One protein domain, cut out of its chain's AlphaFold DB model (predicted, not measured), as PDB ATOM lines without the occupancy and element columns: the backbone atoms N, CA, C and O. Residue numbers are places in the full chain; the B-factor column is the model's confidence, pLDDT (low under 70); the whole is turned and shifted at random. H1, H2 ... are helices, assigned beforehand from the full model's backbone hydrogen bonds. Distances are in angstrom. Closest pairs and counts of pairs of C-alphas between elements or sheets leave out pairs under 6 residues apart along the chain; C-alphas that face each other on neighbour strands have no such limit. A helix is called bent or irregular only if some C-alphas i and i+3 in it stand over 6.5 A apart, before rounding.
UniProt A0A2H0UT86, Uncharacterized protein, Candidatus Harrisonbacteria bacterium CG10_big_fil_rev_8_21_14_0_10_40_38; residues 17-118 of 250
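AT A GLANCE: This is residues 17 to 118 of the 250 residues of an uncharacterized protein of Candidatus Harrisonbacteria bacterium CG10_big_fil_rev_8_21_14_0_10_40_38 (UniProt A0A2H0UT86). Helices H2 and H4 run side by side in opposite ways, and H5 crosses over both at a steep angle, making a small three-helix core. H1 meets the beginning of H2 at a corner, with residues 17 to 25 sticking out, H3 sits beyond the other end of H2, and the long loop of residues 62 to 88 reaches out from the body, its residues 73 to 79 standing free. The printed part has 102 residues with five named helices, H1 to H5 in chain order, and no named strand: the class is all helix. It is compact, with a radius of gyration of the C-alphas of 14.7 A, and spans 44 by 30 by 21 A.

IN THESE COORDINATES: H1, residues 17 to 31, begins at C-alpha 17 (21.151, 17.718, -26.332) and is 20.8 A long. H2, residues 33 to 45, is 18.3 A long. H3 is residues 55 to 61. H4, residues 89 to 100, is 16.5 A long. H5, residues 105 to 117, is 19.5 A long, ends at C-alpha 117 (2.078, 32.216, -16.810) and is irregular: C-alphas 106 and 109 are 7.1 A apart.

HOW THE PARTS SIT: H1 and H2 are close but not clearly touching, about perpendicular at 76 degrees; their closest C-alphas, of Leu 30 and Arg 36, are 6.3 A apart. H2 touches H5 with residues 39 to 43 alone, closest at the C-alphas of Ile 39 and Ala 115, 5.9 A. H2 and H4 only just touch, with 3 pairs of C-alphas within 8 A, the closest those of Ala 38 and Leu 97, 7.1 A, at a shallow tilt of 14 degrees, opposite ways. H4 touches H5 at a steep tilt of 63 degrees, closest at the C-alphas of Leu 98 and Arg 105, 6.7 A. H3 is close to but not clearly touching H5. H1 is apart from H3 and H4. Every O i to N i+4 pair is within hydrogen-bond range in H2, H3 and H4; in H1 10 of 11 are, in H5 7 of 9.

THE WHOLE: The C-alphas farthest apart, of Pro 53 and Glu 75, are 44.4 A apart. The printed part has no cut. The link from H3 to H4 is long, 27 residues. The mean pLDDT of the printed part is 73.6; it is under 70 at residue 18, residues 63 to 87 and residue 106.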
ATOM      1  N   GLU A  17      21.014  18.517 -27.552       75.06
ATOM      2  CA  GLU A  17      21.151  17.718 -26.332       75.06
ATOM      3  C   GLU A  17      21.051  18.591 -25.068       75.06
ATOM      4  O   GLU A  17      20.387  18.240 -24.085       75.06
ATOM      5  N   ASN A  18      21.645  19.788 -25.112       68.88
ATOM      6  CA  ASN A  18      21.537  20.780 -24.049       68.88
ATOM      7  C   ASN A  18      20.154  21.429 -23.907       68.88
ATOM      8  O   ASN A  18      19.842  21.983 -22.856       68.88
ATOM      9  N   ARG A  19      19.284  21.282 -24.900       71.81
ATOM     10  CA  ARG A  19      17.854  21.584 -24.765       71.81
ATOM     11  C   ARG A  19      17.117  20.423 -24.110       71.81
ATOM     12  O   ARG A  19      16.572  20.586 -23.022       71.81
ATOM     13  N   ARG A  20      17.261  19.219 -24.673       75.44
ATOM     14  CA  ARG A  20      16.547  18.011 -24.227       75.44
ATOM     15  C   ARG A  20      16.685  17.708 -22.736       75.44
ATOM     16  O   ARG A  20      15.684  17.517 -22.061       75.44
ATOM     17  N   ARG A  21      17.898  17.706 -22.168       73.56
ATOM     18  CA  ARG A  21      18.022  17.453 -20.708       73.56
ATOM     19  C   ARG A  21      17.490  18.595 -19.812       73.56
ATOM     20  O   ARG A  21      17.225  18.348 -18.647       73.56
ATOM     21  N   ALA A  22      17.341  19.825 -20.317       71.56
ATOM     22  CA  ALA A  22      16.879  20.977 -19.542       71.56
ATOM     23  C   ALA A  22      15.353  20.927 -19.495       71.56
ATOM     24  O   ALA A  22      14.764  21.012 -18.425       71.56
ATOM     25  N   GLU A  23      14.741  20.630 -20.644       75.75
ATOM     26  CA  GLU A  23      13.344  20.203 -20.740       75.75
ATOM     27  C   GLU A  23      13.063  19.024 -19.802       75.75
ATOM     28  O   GLU A  23      12.124  19.077 -19.014       75.75
ATOM     29  N   GLN A  24      13.908  17.987 -19.812       78.38
ATOM     30  CA  GLN A  24      13.746  16.841 -18.918       78.38
ATOM     31  C   GLN A  24      13.830  17.233 -17.436       78.38
ATOM     32  O   GLN A  24      12.985  16.798 -16.658       78.38
ATOM     33  N   ALA A  25      14.803  18.057 -17.036       76.75
ATOM     34  CA  ALA A  25      14.942  18.512 -15.650       76.75
ATOM     35  C   ALA A  25      13.699  19.286 -15.174       76.75
ATOM     36  O   ALA A  25      13.185  19.030 -14.084       76.75
ATOM     37  N   VAL A  26      13.167  20.167 -16.024       77.94
ATOM     38  CA  VAL A  26      11.918  20.891 -15.762       77.94
ATOM     39  C   VAL A  26      10.729  19.941 -15.674       77.94
ATOM     40  O   VAL A  26       9.944  20.042 -14.737       77.94
ATOM     41  N   ASN A  27      10.611  18.981 -16.589       81.88
ATOM     42  CA  ASN A  27       9.523  18.003 -16.570       81.88
ATOM     43  C   ASN A  27       9.555  17.139 -15.304       81.88
ATOM     44  O   ASN A  27       8.511  16.896 -14.704       81.88
ATOM     45  N   VAL A  28      10.743  16.729 -14.846       83.00
ATOM     46  CA  VAL A  28      10.917  16.013 -13.570       83.00
ATOM     47  C   VAL A  28      10.472  16.878 -12.393       83.00
ATOM     48  O   VAL A  28       9.836  16.377 -11.467       83.00
ATOM     49  N   LEU A  29      10.782  18.174 -12.414       82.44
ATOM     50  CA  LEU A  29      10.357  19.101 -11.372       82.44
ATOM     51  C   LEU A  29       8.831  19.299 -11.372       82.44
ATOM     52  O   LEU A  29       8.208  19.212 -10.317       82.44
ATOM     53  N   LEU A  30       8.222  19.479 -12.546       83.81
ATOM     54  CA  LEU A  30       6.773  19.634 -12.718       83.81
ATOM     55  C   LEU A  30       5.989  18.352 -12.415       83.81
ATOM     56  O   LEU A  30       4.833  18.428 -12.001       83.81
ATOM     57  N   ALA A  31       6.606  17.181 -12.565       87.19
ATOM     58  CA  ALA A  31       5.997  15.913 -12.177       87.19
ATOM     59  C   ALA A  31       5.807  15.792 -10.653       87.19
ATOM     60  O   ALA A  31       4.937  15.041 -10.211       87.19
ATOM     61  N   LYS A  32       6.568  16.540  -9.836       89.50
ATOM     62  CA  LYS A  32       6.466  16.505  -8.369       89.50
ATOM     63  C   LYS A  32       5.204  17.240  -7.898       89.50
ATOM     64  O   LYS A  32       5.128  18.463  -8.044       89.50
ATOM     65  N   PRO A  33       4.222  16.553  -7.277       92.00
ATOM     66  CA  PRO A  33       3.006  17.201  -6.787       92.00
ATOM     67  C   PRO A  33       3.300  18.328  -5.796       92.00
ATOM     68  O   PRO A  33       2.731  19.404  -5.923       92.00
ATOM     69  N   GLN A  34       4.265  18.128  -4.893       91.88
ATOM     70  CA  GLN A  34       4.623  19.121  -3.876       91.88
ATOM     71  C   GLN A  34       5.167  20.410  -4.501       91.88
ATOM     72  O   GLN A  34       4.913  21.496  -3.988       91.88
ATOM     73  N   PHE A  35       5.901  20.300  -5.613       90.25
ATOM     74  CA  PHE A  35       6.412  21.467  -6.328       90.25
ATOM     75  C   PHE A  35       5.281  22.246  -6.996       90.25
ATOM     76  O   PHE A  35       5.213  23.464  -6.862       90.25
ATOM     77  N   ARG A  36       4.349  21.547  -7.654       90.00
ATOM     78  CA  ARG A  36       3.159  22.178  -8.242       90.00
ATOM     79  C   ARG A  36       2.306  22.876  -7.184       90.00
ATOM     80  O   ARG A  36       1.924  24.020  -7.395       90.00
ATOM     81  N   SER A  37       2.078  22.226  -6.041       92.56
ATOM     82  CA  SER A  37       1.375  22.829  -4.905       92.56
ATOM     83  C   SER A  37       2.089  24.080  -4.398       92.56
ATOM     84  O   SER A  37       1.438  25.099  -4.219       92.56
ATOM     85  N   ALA A  38       3.418  24.060  -4.260       93.75
ATOM     86  CA  ALA A  38       4.178  25.231  -3.818       93.75
ATOM     87  C   ALA A  38       4.115  26.408  -4.812       93.75
ATOM     88  O   ALA A  38       4.059  27.566  -4.401       93.75
ATOM     89  N   ILE A  39       4.103  26.132  -6.121       92.12
ATOM     90  CA  ILE A  39       3.886  27.168  -7.142       92.12
ATOM     91  C   ILE A  39       2.473  27.751  -7.023       92.12
ATOM     92  O   ILE A  39       2.302  28.962  -7.145       92.12
ATOM     93  N   GLU A  40       1.465  26.922  -6.758       92.81
ATOM     94  CA  GLU A  40       0.092  27.400  -6.582       92.81
ATOM     95  C   GLU A  40      -0.090  28.186  -5.272       92.81
ATOM     96  O   GLU A  40      -0.697  29.251  -5.283       92.81
ATOM     97  N   GLU A  41       0.523  27.749  -4.169       93.94
ATOM     98  CA  GLU A  41       0.604  28.501  -2.905       93.94
ATOM     99  C   GLU A  41       1.178  29.907  -3.141       93.94
ATOM    100  O   GLU A  41       0.613  30.907  -2.687       93.94
ATOM    101  N   LEU A  42       2.268  29.995  -3.914       93.06
ATOM    102  CA  LEU A  42       2.862  31.269  -4.311       93.06
ATOM    103  C   LEU A  42       1.868  32.113  -5.124       93.06
ATOM    104  O   LEU A  42       1.703  33.304  -4.861       93.06
ATOM    105  N   ARG A  43       1.158  31.517  -6.086       92.38
ATOM    106  CA  ARG A  43       0.165  32.247  -6.888       92.38
ATOM    107  C   ARG A  43      -1.000  32.772  -6.065       92.38
ATOM    108  O   ARG A  43      -1.424  33.905  -6.294       92.38
ATOM    109  N   ILE A  44      -1.501  31.976  -5.126       93.75
ATOM    110  CA  ILE A  44      -2.583  32.359  -4.214       93.75
ATOM    111  C   ILE A  44      -2.129  33.525  -3.339       93.75
ATOM    112  O   ILE A  44      -2.814  34.548  -3.290       93.75
ATOM    113  N   LYS A  45      -0.942  33.419  -2.720       92.56
ATOM    114  CA  LYS A  45      -0.363  34.475  -1.872       92.56
ATOM    115  C   LYS A  45      -0.296  35.821  -2.593       92.56
ATOM    116  O   LYS A  45      -0.598  36.858  -2.010       92.56
ATOM    117  N   TRP A  46       0.066  35.791  -3.870       90.12
ATOM    118  CA  TRP A  46       0.222  36.983  -4.699       90.12
ATOM    119  C   TRP A  46      -1.037  37.366  -5.490       90.12
ATOM    120  O   TRP A  46      -1.022  38.328  -6.259       90.12
ATOM    121  N   GLY A  47      -2.141  36.639  -5.301       91.19
ATOM    122  CA  GLY A  47      -3.410  36.884  -5.980       91.19
ATOM    123  C   GLY A  47      -3.321  36.786  -7.505       91.19
ATOM    124  O   GLY A  47      -4.013  37.524  -8.213       91.19
ATOM    125  N   ILE A  48      -2.436  35.927  -8.014       90.06
ATOM    126  CA  ILE A  48      -2.219  35.680  -9.448       90.06
ATOM    127  C   ILE A  48      -2.658  34.275  -9.889       90.06
ATOM    128  O   ILE A  48      -2.444  33.903 -11.047       90.06
ATOM    129  N   ASN A  49      -3.292  33.510  -8.995       92.00
ATOM    130  CA  ASN A  49      -3.958  32.253  -9.331       92.00
ATOM    131  C   ASN A  49      -5.100  32.491 -10.332       92.00
ATOM    132  O   ASN A  49      -5.678  33.582 -10.387       92.00
ATOM    133  N   THR A  50      -5.398  31.481 -11.153       85.12
ATOM    134  CA  THR A  50      -6.317  31.585 -12.306       85.12
ATOM    135  C   THR A  50      -7.695  32.114 -11.939       85.12
ATOM    136  O   THR A  50      -8.265  32.890 -12.703       85.12
ATOM    137  N   ASP A  51      -8.172  31.764 -10.748       88.31
ATOM    138  CA  ASP A  51      -9.538  32.041 -10.301       88.31
ATOM    139  C   ASP A  51      -9.678  33.427  -9.652       88.31
ATOM    140  O   ASP A  51     -10.771  33.844  -9.274       88.31
ATOM    141  N   ASN A  52      -8.577  34.176  -9.511       89.00
ATOM    142  CA  ASN A  52      -8.617  35.495  -8.897       89.00
ATOM    143  C   ASN A  52      -9.168  36.549  -9.880       89.00
ATOM    144  O   ASN A  52      -8.518  36.841 -10.892       89.00
ATOM    145  N   PRO A  53     -10.293  37.226  -9.573       91.88
ATOM    146  CA  PRO A  53     -10.881  38.233 -10.462       91.88
ATOM    147  C   PRO A  53      -9.960  39.445 -10.686       91.88
ATOM    148  O   PRO A  53     -10.063  40.139 -11.698       91.88
ATOM    149  N   LYS A  54      -9.010  39.686  -9.772       92.44
ATOM    150  CA  LYS A  54      -8.002  40.752  -9.863       92.44
ATOM    151  C   LYS A  54      -6.668  40.274 -10.444       92.44
ATOM    152  O   LYS A  54      -5.744  41.084 -10.534       92.44
ATOM    153  N   ARG A  55      -6.552  39.024 -10.918       89.25
ATOM    154  CA  ARG A  55      -5.301  38.449 -11.456       89.25
ATOM    155  C   ARG A  55      -4.595  39.374 -12.447       89.25
ATOM    156  O   ARG A  55      -3.413  39.656 -12.289       89.25
ATOM    157  N   LYS A  56      -5.315  39.892 -13.451       86.50
ATOM    158  CA  LYS A  56      -4.739  40.796 -14.469       86.50
ATOM    159  C   LYS A  56      -4.185  42.088 -13.859       86.50
ATOM    160  O   LYS A  56      -3.168  42.587 -14.327       86.50
ATOM    161  N   GLN A  57      -4.842  42.637 -12.836       88.81
ATOM    162  CA  GLN A  57      -4.372  43.836 -12.138       88.81
ATOM    163  C   GLN A  57      -3.142  43.525 -11.279       88.81
ATOM    164  O   GLN A  57      -2.193  44.300 -11.286       88.81
ATOM    165  N   ASN A  58      -3.134  42.384 -10.587       87.44
ATOM    166  CA  ASN A  58      -2.009  41.958  -9.754       87.44
ATOM    167  C   ASN A  58      -0.765  41.637 -10.597       87.44
ATOM    168  O   ASN A  58       0.324  42.085 -10.259       87.44
ATOM    169  N   LEU A  59      -0.929  40.981 -11.752       83.50
ATOM    170  CA  LEU A  59       0.165  40.746 -12.702       83.50
ATOM    171  C   LEU A  59       0.784  42.048 -13.224       83.50
ATOM    172  O   LEU A  59       2.000  42.124 -13.341       83.50
ATOM    173  N   LYS A  60      -0.028  43.083 -13.491       81.81
ATOM    174  CA  LYS A  60       0.464  44.407 -13.921       81.81
ATOM    175  C   LYS A  60       1.273  45.140 -12.846       81.81
ATOM    176  O   LYS A  60       2.032  46.037 -13.187       81.81
ATOM    177  N   LYS A  61       1.089  44.793 -11.567       79.19
ATOM    178  CA  LYS A  61       1.866  45.346 -10.444       79.19
ATOM    179  C   LYS A  61       3.202  44.629 -10.243       79.19
ATOM    180  O   LYS A  61       4.053  45.147  -9.534       79.19
ATOM    181  N   MET A  62       3.369  43.440 -10.824       75.31
ATOM    182  CA  MET A  62       4.629  42.707 -10.790       75.31
ATOM    183  C   MET A  62       5.532  43.231 -11.905       75.31
ATOM    184  O   MET A  62       5.323  42.864 -13.063       75.31
ATOM    185  N   ASP A  63       6.511  44.064 -11.561       62.97
ATOM    186  CA  ASP A  63       7.437  44.655 -12.528       62.97
ATOM    187  C   ASP A  63       8.236  43.558 -13.260       62.97
ATOM    188  O   ASP A  63       8.847  42.680 -12.650       62.97
ATOM    189  N   ASP A  64       8.209  43.579 -14.593       55.38
ATOM    190  CA  ASP A  64       9.028  42.683 -15.417       55.38
ATOM    191  C   ASP A  64      10.505  43.118 -15.412       55.38
ATOM    192  O   ASP A  64      11.386  42.312 -15.712       55.38
ATOM    193  N   ARG A  65      10.794  44.373 -15.020       49.09
ATOM    194  CA  ARG A  65      12.157  44.911 -14.871       49.09
ATOM    195  C   ARG A  65      12.902  44.347 -13.665       49.09
ATOM    196  O   ARG A  65      14.119  44.504 -13.600       49.09
ATOM    197  N   ASP A  66      12.218  43.646 -12.760       44.00
ATOM    198  CA  ASP A  66      12.878  42.905 -11.681       44.00
ATOM    199  C   ASP A  66      13.746  41.744 -12.221       44.00
ATOM    200  O   ASP A  66      14.609  41.221 -11.513       44.00
ATOM    201  N   PHE A  67      13.563  41.369 -13.495       46.56
ATOM    202  CA  PHE A  67      14.530  40.602 -14.276       46.56
ATOM    203  C   PHE A  67      15.177  41.516 -15.317       46.56
ATOM    204  O   PHE A  67      14.719  41.614 -16.457       46.56
ATOM    205  N   VAL A  68      16.287  42.166 -14.964       37.50
ATOM    206  CA  VAL A  68      17.132  42.798 -15.982       37.50
ATOM    207  C   VAL A  68      17.865  41.698 -16.747       37.50
ATOM    208  O   VAL A  68      18.966  41.293 -16.376       37.50
ATOM    209  N   TYR A  69      17.267  41.246 -17.851       43.75
ATOM    210  CA  TYR A  69      18.037  40.711 -18.966       43.75
ATOM    211  C   TYR A  69      18.831  41.886 -19.526       43.75
ATOM    212  O   TYR A  69      18.287  42.727 -20.241       43.75
ATOM    213  N   ALA A  70      20.103  41.999 -19.153       34.16
ATOM    214  CA  ALA A  70      20.987  42.978 -19.767       34.16
ATOM    215  C   ALA A  70      21.270  42.541 -21.212       34.16
ATOM    216  O   ALA A  70      22.294  41.933 -21.510       34.16
ATOM    217  N   ASP A  71      20.333  42.832 -22.111       35.09
ATOM    218  CA  ASP A  71      20.577  42.861 -23.545       35.09
ATOM    219  C   ASP A  71      21.132  44.243 -23.891       35.09
ATOM    220  O   ASP A  71      20.420  45.150 -24.315       35.09
ATOM    221  N   SER A  72      22.423  44.448 -23.638       30.44
ATOM    222  CA  SER A  72      23.111  45.589 -24.229       30.44
ATOM    223  C   SER A  72      24.591  45.304 -24.429       30.44
ATOM    224  O   SER A  72      25.440  45.596 -23.593       30.44
ATOM    225  N   SER A  73      24.867  44.852 -25.648       34.69
ATOM    226  CA  SER A  73      26.084  45.116 -26.417       34.69
ATOM    227  C   SER A  73      27.336  44.269 -26.142       34.69
ATOM    228  O   SER A  73      27.880  44.203 -25.053       34.69
ATOM    229  N   ARG A  74      27.812  43.694 -27.258       35.22
ATOM    230  CA  ARG A  74      29.190  43.284 -27.574       35.22
ATOM    231  C   ARG A  74      29.891  42.392 -26.549       35.22
ATOM    232  O   ARG A  74      30.684  42.848 -25.750       35.22
ATOM    233  N   GLU A  75      29.685  41.103 -26.791       35.66
ATOM    234  CA  GLU A  75      30.529  39.932 -26.510       35.66
ATOM    235  C   GLU A  75      29.692  38.845 -25.845       35.66
ATOM    236  O   GLU A  75      29.120  38.996 -24.776       35.66
ATOM    237  N   LYS A  76      29.528  37.749 -26.589       39.56
ATOM    238  CA  LYS A  76      28.683  36.613 -26.236       39.56
ATOM    239  C   LYS A  76      29.312  35.849 -25.076       39.56
ATOM    240  O   LYS A  76      30.007  34.860 -25.311       39.56
ATOM    241  N   ASP A  77      29.026  36.285 -23.859       36.06
ATOM    242  CA  ASP A  77      29.144  35.472 -22.657       36.06
ATOM    243  C   ASP A  77      27.737  34.946 -22.303       36.06
ATOM    244  O   ASP A  77      26.799  35.734 -22.219       36.06
ATOM    245  N   PRO A  78      27.513  33.630 -22.151       40.31
ATOM    246  CA  PRO A  78      26.222  33.089 -21.709       40.31
ATOM    247  C   PRO A  78      25.881  33.410 -20.239       40.31
ATOM    248  O   PRO A  78      24.829  32.997 -19.763       40.31
ATOM    249  N   ASP A  79      26.745  34.152 -19.546       39.69
ATOM    250  CA  ASP A  79      26.649  34.502 -18.125       39.69
ATOM    251  C   ASP A  79      25.790  35.757 -17.843       39.69
ATOM    252  O   ASP A  79      25.831  36.317 -16.746       39.69
ATOM    253  N   PHE A  80      25.000  36.231 -18.808       39.47
ATOM    254  CA  PHE A  80      24.321  37.521 -18.681       39.47
ATOM    255  C   PHE A  80      23.016  37.467 -17.871       39.47
ATOM    256  O   PHE A  80      21.958  37.083 -18.363       39.47
ATOM    257  N   GLY A  81      23.120  37.969 -16.636       41.22
ATOM    258  CA  GLY A  81      22.156  38.913 -16.073       41.22
ATOM    259  C   GLY A  81      20.899  38.317 -15.446       41.22
ATOM    260  O   GLY A  81      19.810  38.469 -15.978       41.22
ATOM    261  N   ILE A  82      21.029  37.739 -14.250       45.12
ATOM    262  CA  ILE A  82      19.965  37.867 -13.246       45.12
ATOM    263  C   ILE A  82      20.500  38.851 -12.204       45.12
ATOM    264  O   ILE A  82      21.077  38.443 -11.197       45.12
ATOM    265  N   MET A  83      20.371  40.155 -12.462       42.53
ATOM    266  CA  MET A  83      20.493  41.130 -11.375       42.53
ATOM    267  C   MET A  83      19.195  41.073 -10.582       42.53
ATOM    268  O   MET A  83      18.222  41.748 -10.895       42.53
ATOM    269  N   VAL A  84      19.173  40.177  -9.601       46.31
ATOM    270  CA  VAL A  84      18.103  40.092  -8.614       46.31
ATOM    271  C   VAL A  84      18.073  41.428  -7.875       46.31
ATOM    272  O   VAL A  84      19.110  41.857  -7.372       46.31
ATOM    273  N   GLN A  85      16.908  42.063  -7.754       51.41
ATOM    274  CA  GLN A  85      16.674  42.975  -6.637       51.41
ATOM    275  C   GLN A  85      16.211  42.128  -5.445       51.41
ATOM    276  O   GLN A  85      15.030  41.785  -5.366       51.41
ATOM    277  N   PRO A  86      17.107  41.722  -4.520       53.31
ATOM    278  CA  PRO A  86      16.745  40.830  -3.419       53.31
ATOM    279  C   PRO A  86      15.673  41.419  -2.492       53.31
ATOM    280  O   PRO A  86      15.132  40.696  -1.671       53.31
ATOM    281  N   ASN A  87      15.318  42.696  -2.606       58.94
ATOM    282  CA  ASN A  87      14.440  43.354  -1.641       58.94
ATOM    283  C   ASN A  87      12.942  43.273  -1.983       58.94
ATOM    284  O   ASN A  87      12.124  43.740  -1.195       58.94
ATOM    285  N   SER A  88      12.550  42.671  -3.113       73.06
ATOM    286  CA  SER A  88      11.132  42.423  -3.398       73.06
ATOM    287  C   SER A  88      10.627  41.212  -2.607       73.06
ATOM    288  O   SER A  88      11.212  40.127  -2.658       73.06
ATOM    289  N   SER A  89       9.510  41.370  -1.893       80.25
ATOM    290  CA  SER A  89       8.905  40.288  -1.106       80.25
ATOM    291  C   SER A  89       8.474  39.100  -1.973       80.25
ATOM    292  O   SER A  89       8.577  37.960  -1.529       80.25
ATOM    293  N   TYR A  90       8.098  39.331  -3.237       79.88
ATOM    294  CA  TYR A  90       7.799  38.252  -4.187       79.88
ATOM    295  C   TYR A  90       9.043  37.423  -4.509       79.88
ATOM    296  O   TYR A  90       8.990  36.197  -4.580       79.88
ATOM    297  N   PHE A  91      10.191  38.083  -4.649       78.00
ATOM    298  CA  PHE A  91      11.455  37.404  -4.909       78.00
ATOM    299  C   PHE A  91      11.953  36.625  -3.704       78.00
ATOM    300  O   PHE A  91      12.459  35.519  -3.881       78.00
ATOM    301  N   GLN A  92      11.777  37.156  -2.495       82.19
ATOM    302  CA  GLN A  92      12.080  36.415  -1.271       82.19
ATOM    303  C   GLN A  92      11.251  35.129  -1.180       82.19
ATOM    304  O   GLN A  92      11.812  34.062  -0.938       82.19
ATOM    305  N   ASP A  93       9.958  35.185  -1.506       88.19
ATOM    306  CA  ASP A  93       9.113  33.988  -1.548       88.19
ATOM    307  C   ASP A  93       9.575  32.970  -2.601       88.19
ATOM    308  O   ASP A  93       9.617  31.766  -2.337       88.19
ATOM    309  N   MET A  94       9.970  33.436  -3.789       85.44
ATOM    310  CA  MET A  94      10.544  32.557  -4.810       85.44
ATOM    311  C   MET A  94      11.884  31.954  -4.359       85.44
ATOM    312  O   MET A  94      12.135  30.779  -4.626       85.44
ATOM    313  N   PHE A  95      12.737  32.699  -3.645       84.19
ATOM    314  CA  PHE A  95      13.973  32.158  -3.068       84.19
ATOM    315  C   PHE A  95      13.702  31.077  -2.031       84.19
ATOM    316  O   PHE A  95      14.399  30.061  -2.032       84.19
ATOM    317  N   GLU A  96      12.708  31.266  -1.167       88.56
ATOM    318  CA  GLU A  96      12.312  30.243  -0.201       88.56
ATOM    319  C   GLU A  96      11.781  28.987  -0.899       88.56
ATOM    320  O   GLU A  96      12.134  27.871  -0.513       88.56
ATOM    321  N   LEU A  97      11.039  29.142  -2.002       89.50
ATOM    322  CA  LEU A  97      10.638  28.013  -2.842       89.50
ATOM    323  C   LEU A  97      11.865  27.295  -3.426       89.50
ATOM    324  O   LEU A  97      11.980  26.075  -3.302       89.50
ATOM    325  N   LEU A  98      12.824  28.026  -4.000       84.81
ATOM    326  CA  LEU A  98      14.061  27.432  -4.517       84.81
ATOM    327  C   LEU A  98      14.819  26.661  -3.424       84.81
ATOM    328  O   LEU A  98      15.182  25.504  -3.636       84.81
ATOM    329  N   LYS A  99      14.978  27.240  -2.227       85.50
ATOM    330  CA  LYS A  99      15.602  26.569  -1.072       85.50
ATOM    331  C   LYS A  99      14.853  25.297  -0.670       85.50
ATOM    332  O   LYS A  99      15.485  24.252  -0.517       85.50
ATOM    333  N   ARG A 100      13.518  25.358  -0.554       89.50
ATOM    334  CA  ARG A 100      12.648  24.222  -0.184       89.50
ATOM    335  C   ARG A 100      12.857  23.018  -1.103       89.50
ATOM    336  O   ARG A 100      12.870  21.884  -0.633       89.50
ATOM    337  N   PHE A 101      13.059  23.263  -2.396       85.81
ATOM    338  CA  PHE A 101      13.270  22.212  -3.397       85.81
ATOM    339  C   PHE A 101      14.741  21.961  -3.743       85.81
ATOM    340  O   PHE A 101      15.015  21.177  -4.651       85.81
ATOM    341  N   ARG A 102      15.678  22.577  -3.002       82.94
ATOM    342  CA  ARG A 102      17.131  22.504  -3.239       82.94
ATOM    343  C   ARG A 102      17.504  22.856  -4.684       82.94
ATOM    344  O   ARG A 102      18.341  22.204  -5.297       82.94
ATOM    345  N   LEU A 103      16.837  23.867  -5.228       77.62
ATOM    346  CA  LEU A 103      17.083  24.396  -6.559       77.62
ATOM    347  C   LEU A 103      18.054  25.569  -6.476       77.62
ATOM    348  O   LEU A 103      17.951  26.431  -5.600       77.62
ATOM    349  N   ASP A 104      18.972  25.628  -7.434       71.25
ATOM    350  CA  ASP A 104      19.894  26.750  -7.562       71.25
ATOM    351  C   ASP A 104      19.140  28.054  -7.853       71.25
ATOM    352  O   ASP A 104      18.132  28.060  -8.564       71.25
ATOM    353  N   ARG A 105      19.696  29.187  -7.400       70.38
ATOM    354  CA  ARG A 105      19.158  30.542  -7.648       70.38
ATOM    355  C   ARG A 105      18.935  30.852  -9.134       70.38
ATOM    356  O   ARG A 105      18.136  31.715  -9.472       70.38
ATOM    357  N   HIS A 106      19.614  30.141 -10.027       68.38
ATOM    358  CA  HIS A 106      19.486  30.302 -11.475       68.38
ATOM    359  C   HIS A 106      18.190  29.729 -12.053       68.38
ATOM    360  O   HIS A 106      17.812  30.123 -13.151       68.38
ATOM    361  N   HIS A 107      17.449  28.927 -11.284       74.19
ATOM    362  CA  HIS A 107      16.085  28.518 -11.619       74.19
ATOM    363  C   HIS A 107      15.052  29.614 -11.285       74.19
ATOM    364  O   HIS A 107      13.853  29.414 -11.466       74.19
ATOM    365  N   MET A 108      15.470  30.795 -10.811       77.19
ATOM    366  CA  MET A 108      14.560  31.911 -10.536       77.19
ATOM    367  C   MET A 108      13.688  32.303 -11.750       77.19
ATOM    368  O   MET A 108      12.477  32.432 -11.576       77.19
ATOM    369  N   PRO A 109      14.215  32.413 -12.989       72.81
ATOM    370  CA  PRO A 109      13.387  32.712 -14.159       72.81
ATOM    371  C   PRO A 109      12.380  31.597 -14.473       72.81
ATOM    372  O   PRO A 109      11.278  31.876 -14.939       72.81
ATOM    373  N   LEU A 110      12.740  30.335 -14.200       77.06
ATOM    374  CA  LEU A 110      11.837  29.189 -14.334       77.06
ATOM    375  C   LEU A 110      10.647  29.334 -13.381       77.06
ATOM    376  O   LEU A 110       9.500  29.295 -13.825       77.06
ATOM    377  N   VAL A 111      10.924  29.529 -12.088       81.38
ATOM    378  CA  VAL A 111       9.892  29.701 -11.053       81.38
ATOM    379  C   VAL A 111       9.017  30.908 -11.364       81.38
ATOM    380  O   VAL A 111       7.797  30.806 -11.284       81.38
ATOM    381  N   TRP A 112       9.615  32.017 -11.799       80.31
ATOM    382  CA  TRP A 112       8.880  33.222 -12.167       80.31
ATOM    383  C   TRP A 112       7.906  33.000 -13.323       80.31
ATOM    384  O   TRP A 112       6.737  33.382 -13.220       80.31
ATOM    385  N   LYS A 113       8.357  32.353 -14.408       78.38
ATOM    386  CA  LYS A 113       7.487  32.053 -15.552       78.38
ATOM    387  C   LYS A 113       6.363  31.106 -15.158       78.38
ATOM    388  O   LYS A 113       5.205  31.395 -15.448       78.38
ATOM    389  N   LEU A 114       6.692  30.043 -14.423       81.88
ATOM    390  CA  LEU A 114       5.692  29.116 -13.904       81.88
ATOM    391  C   LEU A 114       4.661  29.849 -13.057       81.88
ATOM    392  O   LEU A 114       3.467  29.696 -13.296       81.88
ATOM    393  N   ALA A 115       5.095  30.675 -12.112       83.50
ATOM    394  CA  ALA A 115       4.208  31.419 -11.234       83.50
ATOM    395  C   ALA A 115       3.297  32.382 -12.015       83.50
ATOM    396  O   ALA A 115       2.079  32.305 -11.856       83.50
ATOM    397  N   LYS A 116       3.843  33.219 -12.912       81.06
ATOM    398  CA  LYS A 116       3.051  34.198 -13.681       81.06
ATOM    399  C   LYS A 116       2.150  33.559 -14.746       81.06
ATOM    400  O   LYS A 116       0.978  33.939 -14.866       81.06
ATOM    401  N   TYR A 117       2.686  32.631 -15.539       79.19
ATOM    402  CA  TYR A 117       2.078  32.216 -16.810       79.19
ATOM    403  C   TYR A 117       1.426  30.840 -16.794       79.19
ATOM    404  O   TYR A 117       0.564  30.599 -17.631       79.19
ATOM    405  N   GLY A 118       1.775  29.951 -15.863       77.69
ATOM    406  CA  GLY A 118       1.330  28.554 -15.973       77.69
ATOM    407  C   GLY A 118       2.325  27.640 -16.669       77.69
ATOM    408  O   GLY A 118       2.255  26.429 -16.487       77.69
TER     409      GLY A 118